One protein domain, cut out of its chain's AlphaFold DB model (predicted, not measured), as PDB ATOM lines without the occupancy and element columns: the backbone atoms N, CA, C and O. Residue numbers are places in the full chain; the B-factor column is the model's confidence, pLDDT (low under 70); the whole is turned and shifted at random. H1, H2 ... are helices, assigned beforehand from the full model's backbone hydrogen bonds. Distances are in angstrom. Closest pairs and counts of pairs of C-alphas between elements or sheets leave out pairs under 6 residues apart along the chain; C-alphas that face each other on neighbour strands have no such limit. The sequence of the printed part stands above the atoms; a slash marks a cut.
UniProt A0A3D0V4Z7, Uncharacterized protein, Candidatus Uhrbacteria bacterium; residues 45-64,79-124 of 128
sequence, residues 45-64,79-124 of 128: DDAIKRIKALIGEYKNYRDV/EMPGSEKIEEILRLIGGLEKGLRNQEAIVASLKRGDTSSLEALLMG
ATOM      1  N   ASP A  45      74.337  95.592  60.067       78.88
ATOM      2  CA  ASP A  45      73.241  96.270  60.768       78.88
ATOM      3  C   ASP A  45      73.552  97.742  61.037       78.88
ATOM      4  O   ASP A  45      72.685  98.610  60.914       78.88
ATOM      5  N   ASP A  46      74.800  98.052  61.386       84.81
ATOM      6  CA  ASP A  46      75.230  99.427  61.631       84.81
ATOM      7  C   ASP A  46      75.342 100.213  60.321       84.81
ATOM      8  O   ASP A  46      74.961 101.388  60.273       84.81
ATOM      9  N   ALA A  47      75.752  99.556  59.229       86.31
ATOM     10  CA  ALA A  47      75.685 100.136  57.892       86.31
ATOM     11  C   ALA A  47      74.231 100.442  57.485       86.31
ATOM     12  O   ALA A  47      73.947 101.549  57.024       86.31
ATOM     13  N   ILE A  48      73.290  99.522  57.721       89.56
ATOM     14  CA  ILE A  48      71.861  99.717  57.423       89.56
ATOM     15  C   ILE A  48      71.260 100.845  58.274       89.56
ATOM     16  O   ILE A  48      70.553 101.706  57.743       89.56
ATOM     17  N   LYS A  49      71.553 100.896  59.582       90.56
ATOM     18  CA  LYS A  49      71.127 102.002  60.461       90.56
ATOM     19  C   LYS A  49      71.661 103.341  59.958       90.56
ATOM     20  O   LYS A  49      70.909 104.317  59.902       90.56
ATOM     21  N   ARG A  50      72.933 103.389  59.550       90.38
ATOM     22  CA  ARG A  50      73.557 104.603  59.014       90.38
ATOM     23  C   ARG A  50      72.910 105.040  57.702       90.38
ATOM     24  O   ARG A  50      72.602 106.220  57.567       90.38
ATOM     25  N   ILE A  51      72.626 104.113  56.786       93.06
ATOM     26  CA  ILE A  51      71.899 104.408  55.539       93.06
ATOM     27  C   ILE A  51      70.526 105.018  55.848       93.06
ATOM     28  O   ILE A  51      70.183 106.060  55.290       93.06
ATOM     29  N   LYS A  52      69.753 104.431  56.773       91.12
ATOM     30  CA  LYS A  52      68.439 104.971  57.172       91.12
ATOM     31  C   LYS A  52      68.545 106.401  57.716       91.12
ATOM     32  O   LYS A  52      67.739 107.249  57.338       91.12
ATOM     33  N   ALA A  53      69.547 106.679  58.555       90.94
ATOM     34  CA  ALA A  53      69.793 108.021  59.082       90.94
ATOM     35  C   ALA A  53      70.142 109.025  57.968       90.94
ATOM     36  O   ALA A  53      69.540 110.093  57.897       90.94
ATOM     37  N   LEU A  54      71.044 108.652  57.056       89.81
ATOM     38  CA  LEU A  54      71.460 109.488  55.923       89.81
ATOM     39  C   LEU A  54      70.303 109.809  54.968       89.81
ATOM     40  O   LEU A  54      70.223 110.926  54.465       89.81
ATOM     41  N   ILE A  55      69.380 108.864  54.751       89.19
ATOM     42  CA  ILE A  55      68.159 109.108  53.967       89.19
ATOM     43  C   ILE A  55      67.282 110.165  54.649       89.19
ATOM     44  O   ILE A  55      66.755 111.047  53.972       89.19
ATOM     45  N   GLY A  56      67.121 110.085  55.973       86.06
ATOM     46  CA  GLY A  56      66.382 111.090  56.742       86.06
ATOM     47  C   GLY A  56      67.030 112.473  56.654       86.06
ATOM     48  O   GLY A  56      66.345 113.453  56.377       86.06
ATOM     49  N   GLU A  57      68.355 112.538  56.814       84.94
ATOM     50  CA  GLU A  57      69.131 113.773  56.655       84.94
ATOM     51  C   GLU A  57      68.943 114.375  55.251       84.94
ATOM     52  O   GLU A  57      68.616 115.551  55.147       84.94
ATOM     53  N   TYR A  58      69.070 113.579  54.182       82.62
ATOM     54  CA  TYR A  58      68.934 114.048  52.796       82.62
ATOM     55  C   TYR A  58      67.530 114.579  52.466       82.62
ATOM     56  O   TYR A  58      67.399 115.620  51.823       82.62
ATOM     57  N   LYS A  59      66.470 113.906  52.932       78.12
ATOM     58  CA  LYS A  59      65.082 114.354  52.709       78.12
ATOM     59  C   LYS A  59      64.812 115.728  53.322       78.12
ATOM     60  O   LYS A  59      64.251 116.583  52.648       78.12
ATOM     61  N   ASN A  60      65.328 115.976  54.527       72.94
ATOM     62  CA  ASN A  60      65.204 117.280  55.182       72.94
ATOM     63  C   ASN A  60      65.861 118.422  54.383       72.94
ATOM     64  O   ASN A  60      65.463 119.570  54.547       72.94
ATOM     65  N   TYR A  61      66.861 118.146  53.536       67.25
ATOM     66  CA  TYR A  61      67.458 119.160  52.655       67.25
ATOM     67  C   TYR A  61      66.628 119.420  51.397       67.25
ATOM     68  O   TYR A  61      66.582 120.558  50.929       67.25
ATOM     69  N   ARG A  62      65.981 118.383  50.855       62.53
ATOM     70  CA  ARG A  62      65.148 118.482  49.650       62.53
ATOM     71  C   ARG A  62      63.836 119.222  49.923       62.53
ATOM     72  O   ARG A  62      63.504 120.137  49.180       62.53
ATOM     73  N   ASP A  63      63.179 118.916  51.040       60.66
ATOM     74  CA  ASP A  63      61.896 119.530  51.422       60.66
ATOM     75  C   ASP A  63      62.001 121.054  51.665       60.66
ATOM     76  O   ASP A  63      60.998 121.759  51.679       60.66
ATOM     77  N   VAL A  64      63.217 121.590  51.834       57.62
ATOM     78  CA  VAL A  64      63.483 123.028  52.039       57.62
ATOM     79  C   VAL A  64      63.602 123.803  50.709       57.62
ATOM     80  O   VAL A  64      63.702 125.029  50.733       57.62
ATOM     81  N   GLU A  79      75.413 117.931  42.441       74.81
ATOM     82  CA  GLU A  79      75.297 119.391  42.478       74.81
ATOM     83  C   GLU A  79      74.292 119.872  43.540       74.81
ATOM     84  O   GLU A  79      74.187 121.073  43.801       74.81
ATOM     85  N   MET A  80      73.560 118.950  44.178       70.62
ATOM     86  CA  MET A  80      72.563 119.272  45.195       70.62
ATOM     87  C   MET A  80      73.195 119.377  46.594       70.62
ATOM     88  O   MET A  80      74.097 118.609  46.934       70.62
ATOM     89  N   PRO A  81      72.717 120.290  47.460       71.12
ATOM     90  CA  PRO A  81      73.074 120.276  48.876       71.12
ATOM     91  C   PRO A  81      72.713 118.931  49.522       71.12
ATOM     92  O   PRO A  81      71.598 118.446  49.342       71.12
ATOM     93  N   GLY A  82      73.635 118.338  50.284       76.38
ATOM     94  CA  GLY A  82      73.447 117.008  50.872       76.38
ATOM     95  C   GLY A  82      73.902 115.855  49.972       76.38
ATOM     96  O   GLY A  82      73.694 114.691  50.328       76.38
ATOM     97  N   SER A  83      74.526 116.134  48.822       84.06
ATOM     98  CA  SER A  83      75.074 115.120  47.915       84.06
ATOM     99  C   SER A  83      76.089 114.193  48.586       84.06
ATOM    100  O   SER A  83      76.112 112.994  48.301       84.06
ATOM    101  N   GLU A  84      76.839 114.693  49.569       87.12
ATOM    102  CA  GLU A  84      77.781 113.910  50.369       87.12
ATOM    103  C   GLU A  84      77.094 112.770  51.140       87.12
ATOM    104  O   GLU A  84      77.689 111.719  51.382       87.12
ATOM    105  N   LYS A  85      75.812 112.940  51.490       87.88
ATOM    106  CA  LYS A  85      75.002 111.911  52.154       87.88
ATOM    107  C   LYS A  85      74.658 110.784  51.192       87.88
ATOM    108  O   LYS A  85      74.735 109.615  51.569       87.88
ATOM    109  N   ILE A  86      74.321 111.125  49.948       88.75
ATOM    110  CA  ILE A  86      74.068 110.147  48.885       88.75
ATOM    111  C   ILE A  86      75.351 109.385  48.546       88.75
ATOM    112  O   ILE A  86      75.317 108.161  48.430       88.75
ATOM    113  N   GLU A  87      76.493 110.068  48.461       88.88
ATOM    114  CA  GLU A  87      77.789 109.411  48.260       88.88
ATOM    115  C   GLU A  87      78.132 108.439  49.399       88.88
ATOM    116  O   GLU A  87      78.574 107.313  49.145       88.88
ATOM    117  N   GLU A  88      77.879 108.825  50.654       89.94
ATOM    118  CA  GLU A  88      78.078 107.940  51.805       89.94
ATOM    119  C   GLU A  88      77.141 106.718  51.752       89.94
ATOM    120  O   GLU A  88      77.599 105.597  51.987       89.94
ATOM    121  N   ILE A  89      75.869 106.899  51.374       90.81
ATOM    122  CA  ILE A  89      74.917 105.795  51.159       90.81
ATOM    123  C   ILE A  89      75.436 104.835  50.083       90.81
ATOM    124  O   ILE A  89      75.497 103.630  50.325       90.81
ATOM    125  N   LEU A  90      75.850 105.349  48.921       90.81
ATOM    126  CA  LEU A  90      76.374 104.530  47.821       90.81
ATOM    127  C   LEU A  90      77.610 103.732  48.253       90.81
ATOM    128  O   LEU A  90      77.730 102.547  47.938       90.81
ATOM    129  N   ARG A  91      78.509 104.349  49.028       92.19
ATOM    130  CA  ARG A  91      79.688 103.672  49.583       92.19
ATOM    131  C   ARG A  91      79.301 102.533  50.531       92.19
ATOM    132  O   ARG A  91      79.910 101.466  50.472       92.19
ATOM    133  N   LEU A  92      78.323 102.755  51.411       89.69
ATOM    134  CA  LEU A  92      77.845 101.739  52.354       89.69
ATOM    135  C   LEU A  92      77.165 100.575  51.623       89.69
ATOM    136  O   LEU A  92      77.489  99.423  51.903       89.69
ATOM    137  N   ILE A  93      76.311 100.863  50.634       90.50
ATOM    138  CA  ILE A  93      75.679  99.844  49.781       90.50
ATOM    139  C   ILE A  93      76.741  99.011  49.058       90.50
ATOM    140  O   ILE A  93      76.688  97.786  49.114       90.50
ATOM    141  N   GLY A  94      77.761  99.641  48.466       87.25
ATOM    142  CA  GLY A  94      78.853  98.910  47.817       87.25
ATOM    143  C   GLY A  94      79.625  97.986  48.774       87.25
ATOM    144  O   GLY A  94      80.089  96.915  48.374       87.25
ATOM    145  N   GLY A  95      79.736  98.365  50.053       87.12
ATOM    146  CA  GLY A  95      80.273  97.506  51.111       87.12
ATOM    147  C   GLY A  95      79.399  96.276  51.372       87.12
ATOM    148  O   GLY A  95      79.913  95.156  51.364       87.12
ATOM    149  N   LEU A  96      78.087  96.479  51.521       87.75
ATOM    150  CA  LEU A  96      77.101  95.410  51.718       87.75
ATOM    151  C   LEU A  96      77.064  94.443  50.523       87.75
ATOM    152  O   LEU A  96      77.127  93.231  50.707       87.75
ATOM    153  N   GLU A  97      77.068  94.953  49.289       88.38
ATOM    154  CA  GLU A  97      77.118  94.132  48.068       88.38
ATOM    155  C   GLU A  97      78.389  93.278  47.979       88.38
ATOM    156  O   GLU A  97      78.384  92.167  47.441       88.38
ATOM    157  N   LYS A  98      79.522  93.799  48.463       85.75
ATOM    158  CA  LYS A  98      80.765  93.028  48.548       85.75
ATOM    159  C   LYS A  98      80.653  91.926  49.605       85.75
ATOM    160  O   LYS A  98      81.085  90.804  49.340       85.75
ATOM    161  N   GLY A  99      80.069  92.231  50.764       84.81
ATOM    162  CA  GLY A  99      79.788  91.257  51.821       84.81
ATOM    163  C   GLY A  99      78.893  90.117  51.333       84.81
ATOM    164  O   GLY A  99      79.266  88.951  51.460       84.81
ATOM    165  N   LEU A 100      77.784  90.453  50.670       88.38
ATOM    166  CA  LEU A 100      76.839  89.489  50.108       88.38
ATOM    167  C   LEU A 100      77.512  88.548  49.100       88.38
ATOM    168  O   LEU A 100      77.426  87.333  49.246       88.38
ATOM    169  N   ARG A 101      78.263  89.085  48.130       85.19
ATOM    170  CA  ARG A 101      78.986  88.260  47.143       85.19
ATOM    171  C   ARG A 101      79.988  87.302  47.790       85.19
ATOM    172  O   ARG A 101      80.145  86.171  47.332       85.19
ATOM    173  N   ASN A 102      80.659  87.732  48.859       83.38
ATOM    174  CA  ASN A 102      81.559  86.860  49.613       83.38
ATOM    175  C   ASN A 102      80.792  85.722  50.305       83.38
ATOM    176  O   ASN A 102      81.222  84.570  50.246       83.38
ATOM    177  N   GLN A 103      79.651  86.023  50.930       85.38
ATOM    178  CA  GLN A 103      78.792  85.017  51.563       85.38
ATOM    179  C   GLN A 103      78.245  84.018  50.531       85.38
ATOM    180  O   GLN A 103      78.318  82.808  50.750       85.38
ATOM    181  N   GLU A 104      77.776  84.495  49.375       89.50
ATOM    182  CA  GLU A 104      77.317  83.653  48.263       89.50
ATOM    183  C   GLU A 104      78.416  82.705  47.770       89.50
ATOM    184  O   GLU A 104      78.155  81.519  47.546       89.50
ATOM    185  N   ALA A 105      79.654  83.195  47.645       84.44
ATOM    186  CA  ALA A 105      80.796  82.376  47.253       84.44
ATOM    187  C   ALA A 105      81.091  81.265  48.275       84.44
ATOM    188  O   ALA A 105      81.299  80.116  47.884       84.44
ATOM    189  N   ILE A 106      81.045  81.575  49.577       85.31
ATOM    190  CA  ILE A 106      81.227  80.584  50.650       85.31
ATOM    191  C   ILE A 106      80.120  79.528  50.590       85.31
ATOM    192  O   ILE A 106      80.408  78.331  50.581       85.31
ATOM    193  N   VAL A 107      78.859  79.950  50.478       90.38
ATOM    194  CA  VAL A 107      77.716  79.034  50.360       90.38
ATOM    195  C   VAL A 107      77.847  78.142  49.121       90.38
ATOM    196  O   VAL A 107      77.563  76.945  49.190       90.38
ATOM    197  N   ALA A 108      78.301  78.683  47.989       90.56
ATOM    198  CA  ALA A 108      78.525  77.911  46.771       90.56
ATOM    199  C   ALA A 108      79.646  76.866  46.923       90.56
ATOM    200  O   ALA A 108      79.520  75.756  46.401       90.56
ATOM    201  N   SER A 109      80.730  77.181  47.637       89.88
ATOM    202  CA  SER A 109      81.779  76.207  47.981       89.88
ATOM    203  C   SER A 109      81.247  75.106  48.901       89.88
ATOM    204  O   SER A 109      81.405  73.926  48.585       89.88
ATOM    205  N   LEU A 110      80.486  75.467  49.940       90.69
ATOM    206  CA  LEU A 110      79.879  74.502  50.864       90.69
ATOM    207  C   LEU A 110      78.912  73.542  50.159       90.69
ATOM    208  O   LEU A 110      78.953  72.338  50.396       90.69
ATOM    209  N   LYS A 111      78.090  74.041  49.226       91.31
ATOM    210  CA  LYS A 111      77.198  73.202  48.402       91.31
ATOM    211  C   LYS A 111      77.949  72.182  47.538       91.31
ATOM    212  O   LYS A 111      77.358  71.185  47.137       91.31
ATOM    213  N   ARG A 112      79.231  72.422  47.249       94.50
ATOM    214  CA  ARG A 112      80.118  71.500  46.518       94.50
ATOM    215  C   ARG A 112      80.929  70.583  47.441       94.50
ATOM    216  O   ARG A 112      81.698  69.772  46.939       94.50
ATOM    217  N   GLY A 113      80.748  70.691  48.758       93.12
ATOM    218  CA  GLY A 113      81.499  69.930  49.757       93.12
ATOM    219  C   GLY A 113      82.884  70.499  50.078       93.12
ATOM    220  O   GLY A 113      83.671  69.811  50.719       93.12
ATOM    221  N   ASP A 114      83.189  71.726  49.647       93.00
ATOM    222  CA  ASP A 114      84.446  72.410  49.964       93.00
ATOM    223  C   ASP A 114      84.257  73.358  51.157       93.00
ATOM    224  O   ASP A 114      83.519  74.346  51.078       93.00
ATOM    225  N   THR A 115      84.929  73.054  52.268       90.94
ATOM    226  CA  THR A 115      84.884  73.831  53.515       90.94
ATOM    227  C   THR A 115      85.988  74.881  53.620       90.94
ATOM    228  O   THR A 115      85.910  75.746  54.492       90.94
ATOM    229  N   SER A 116      86.962  74.892  52.706       86.00
ATOM    230  CA  SER A 116      88.169  75.728  52.798       86.00
ATOM    231  C   SER A 116      87.847  77.225  52.889       86.00
ATOM    232  O   SER A 116      88.481  77.966  53.637       86.00
ATOM    233  N   SER A 117      86.829  77.689  52.149       81.06
ATOM    234  CA  SER A 117      86.392  79.096  52.176       81.06
ATOM    235  C   SER A 117      85.763  79.500  53.516       81.06
ATOM    236  O   SER A 117      85.925  80.638  53.949       81.06
ATOM    237  N   LEU A 118      85.060  78.575  54.177       83.00
ATOM    238  CA  LEU A 118      84.487  78.802  55.504       83.00
ATOM    239  C   LEU A 118      85.578  78.754  56.581       83.00
ATOM    240  O   LEU A 118      85.611  79.607  57.461       83.00
ATOM    241  N   GLU A 119      86.502  77.801  56.483       85.44
ATOM    242  CA  GLU A 119      87.648  77.684  57.389       85.44
ATOM    243  C   GLU A 119      88.523  78.943  57.347       85.44
ATOM    244  O   GLU A 119      88.853  79.498  58.393       85.44
ATOM    245  N   ALA A 120      88.831  79.455  56.151       81.12
ATOM    246  CA  ALA A 120      89.580  80.698  55.983       81.12
ATOM    247  C   ALA A 120      88.874  81.911  56.613       81.12
ATOM    248  O   ALA A 120      89.536  82.764  57.201       81.12
ATOM    249  N   LEU A 121      87.538  81.986  56.528       80.75
ATOM    250  CA  LEU A 121      86.762  83.047  57.176       80.75
ATOM    251  C   LEU A 121      86.869  82.963  58.707       80.75
ATOM    252  O   LEU A 121      87.061  83.980  59.371       80.75
ATOM    253  N   LEU A 122      86.752  81.755  59.263       81.25
ATOM    254  CA  LEU A 122      86.740  81.519  60.710       81.25
ATOM    255  C   LEU A 122      88.122  81.661  61.361       81.25
ATOM    256  O   LEU A 122      88.202  81.992  62.542       81.25
ATOM    257  N   MET A 123      89.204  81.441  60.610       79.69
ATOM    258  CA  MET A 123      90.572  81.629  61.108       79.69
ATOM    259  C   MET A 123      90.979  83.107  61.230       79.69
ATOM    260  O   MET A 123      91.964  83.409  61.904       79.69
ATOM    261  N   GLY A 124      90.210  84.029  60.637       59.34
ATOM    262  CA  GLY A 124      90.506  85.461  60.644       59.34
ATOM    263  C   GLY A 124      91.830  85.809  59.942       59.34
ATOM    264  O   GLY A 124      92.533  84.933  59.434       59.34
TER     265      GLY A 124
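This is residues 45 to 64 and 79 to 124 of the 128 residues of an uncharacterized protein of Candidatus Uhrbacteria bacterium (UniProt A0A3D0V4Z7). One long helix, H2, makes most of the length of a rod; H1 packs slantwise along its first half, and short H3 folds back on its far end. The printed part has 66 residues with three named helices, in the order H1, H2, H3, and no named strand: all helix. It is extended, with a radius of gyration of the C-alphas of 17.5 A and spans of 56 by 19 by 16 A.

H2, residues 83 to 111, touches H1, residues 45 to 62, with its residues 83 to 96 alone; the closest C-alphas, of Ile 51 and Ile 89, are 5.5 A apart. These two run opposite ways at a shallow tilt of 28 degrees. H2 touches H3, residues 116 to 122, with its residues 106 to 110 alone; the closest C-alphas, of Ile 106 and Ser 117, are 5.6 A apart. They run opposite ways at a steep tilt of 51 degrees. H1 and H3 are apart. Every O i to N i+4 pair is within hydrogen-bond range in H2 and H3, and 13 of 14 in H1.

H2 measures 42.0 A, from C-alpha 83 at (75.074, 115.120, 47.915) to C-alpha 111 at (77.198, 73.202, 48.402). H1 measures 26.1 A and H3 9.9 A.

The farthest C-alphas, of Val 64 and Gly 113, are 56.1 A apart. Residues 65 to 78 are not printed; C-alphas 64 and 79 are 15.6 A apart across this cut. The link H2 to H3 is tight. Residues 61 to 64 and 124 have pLDDT under 70.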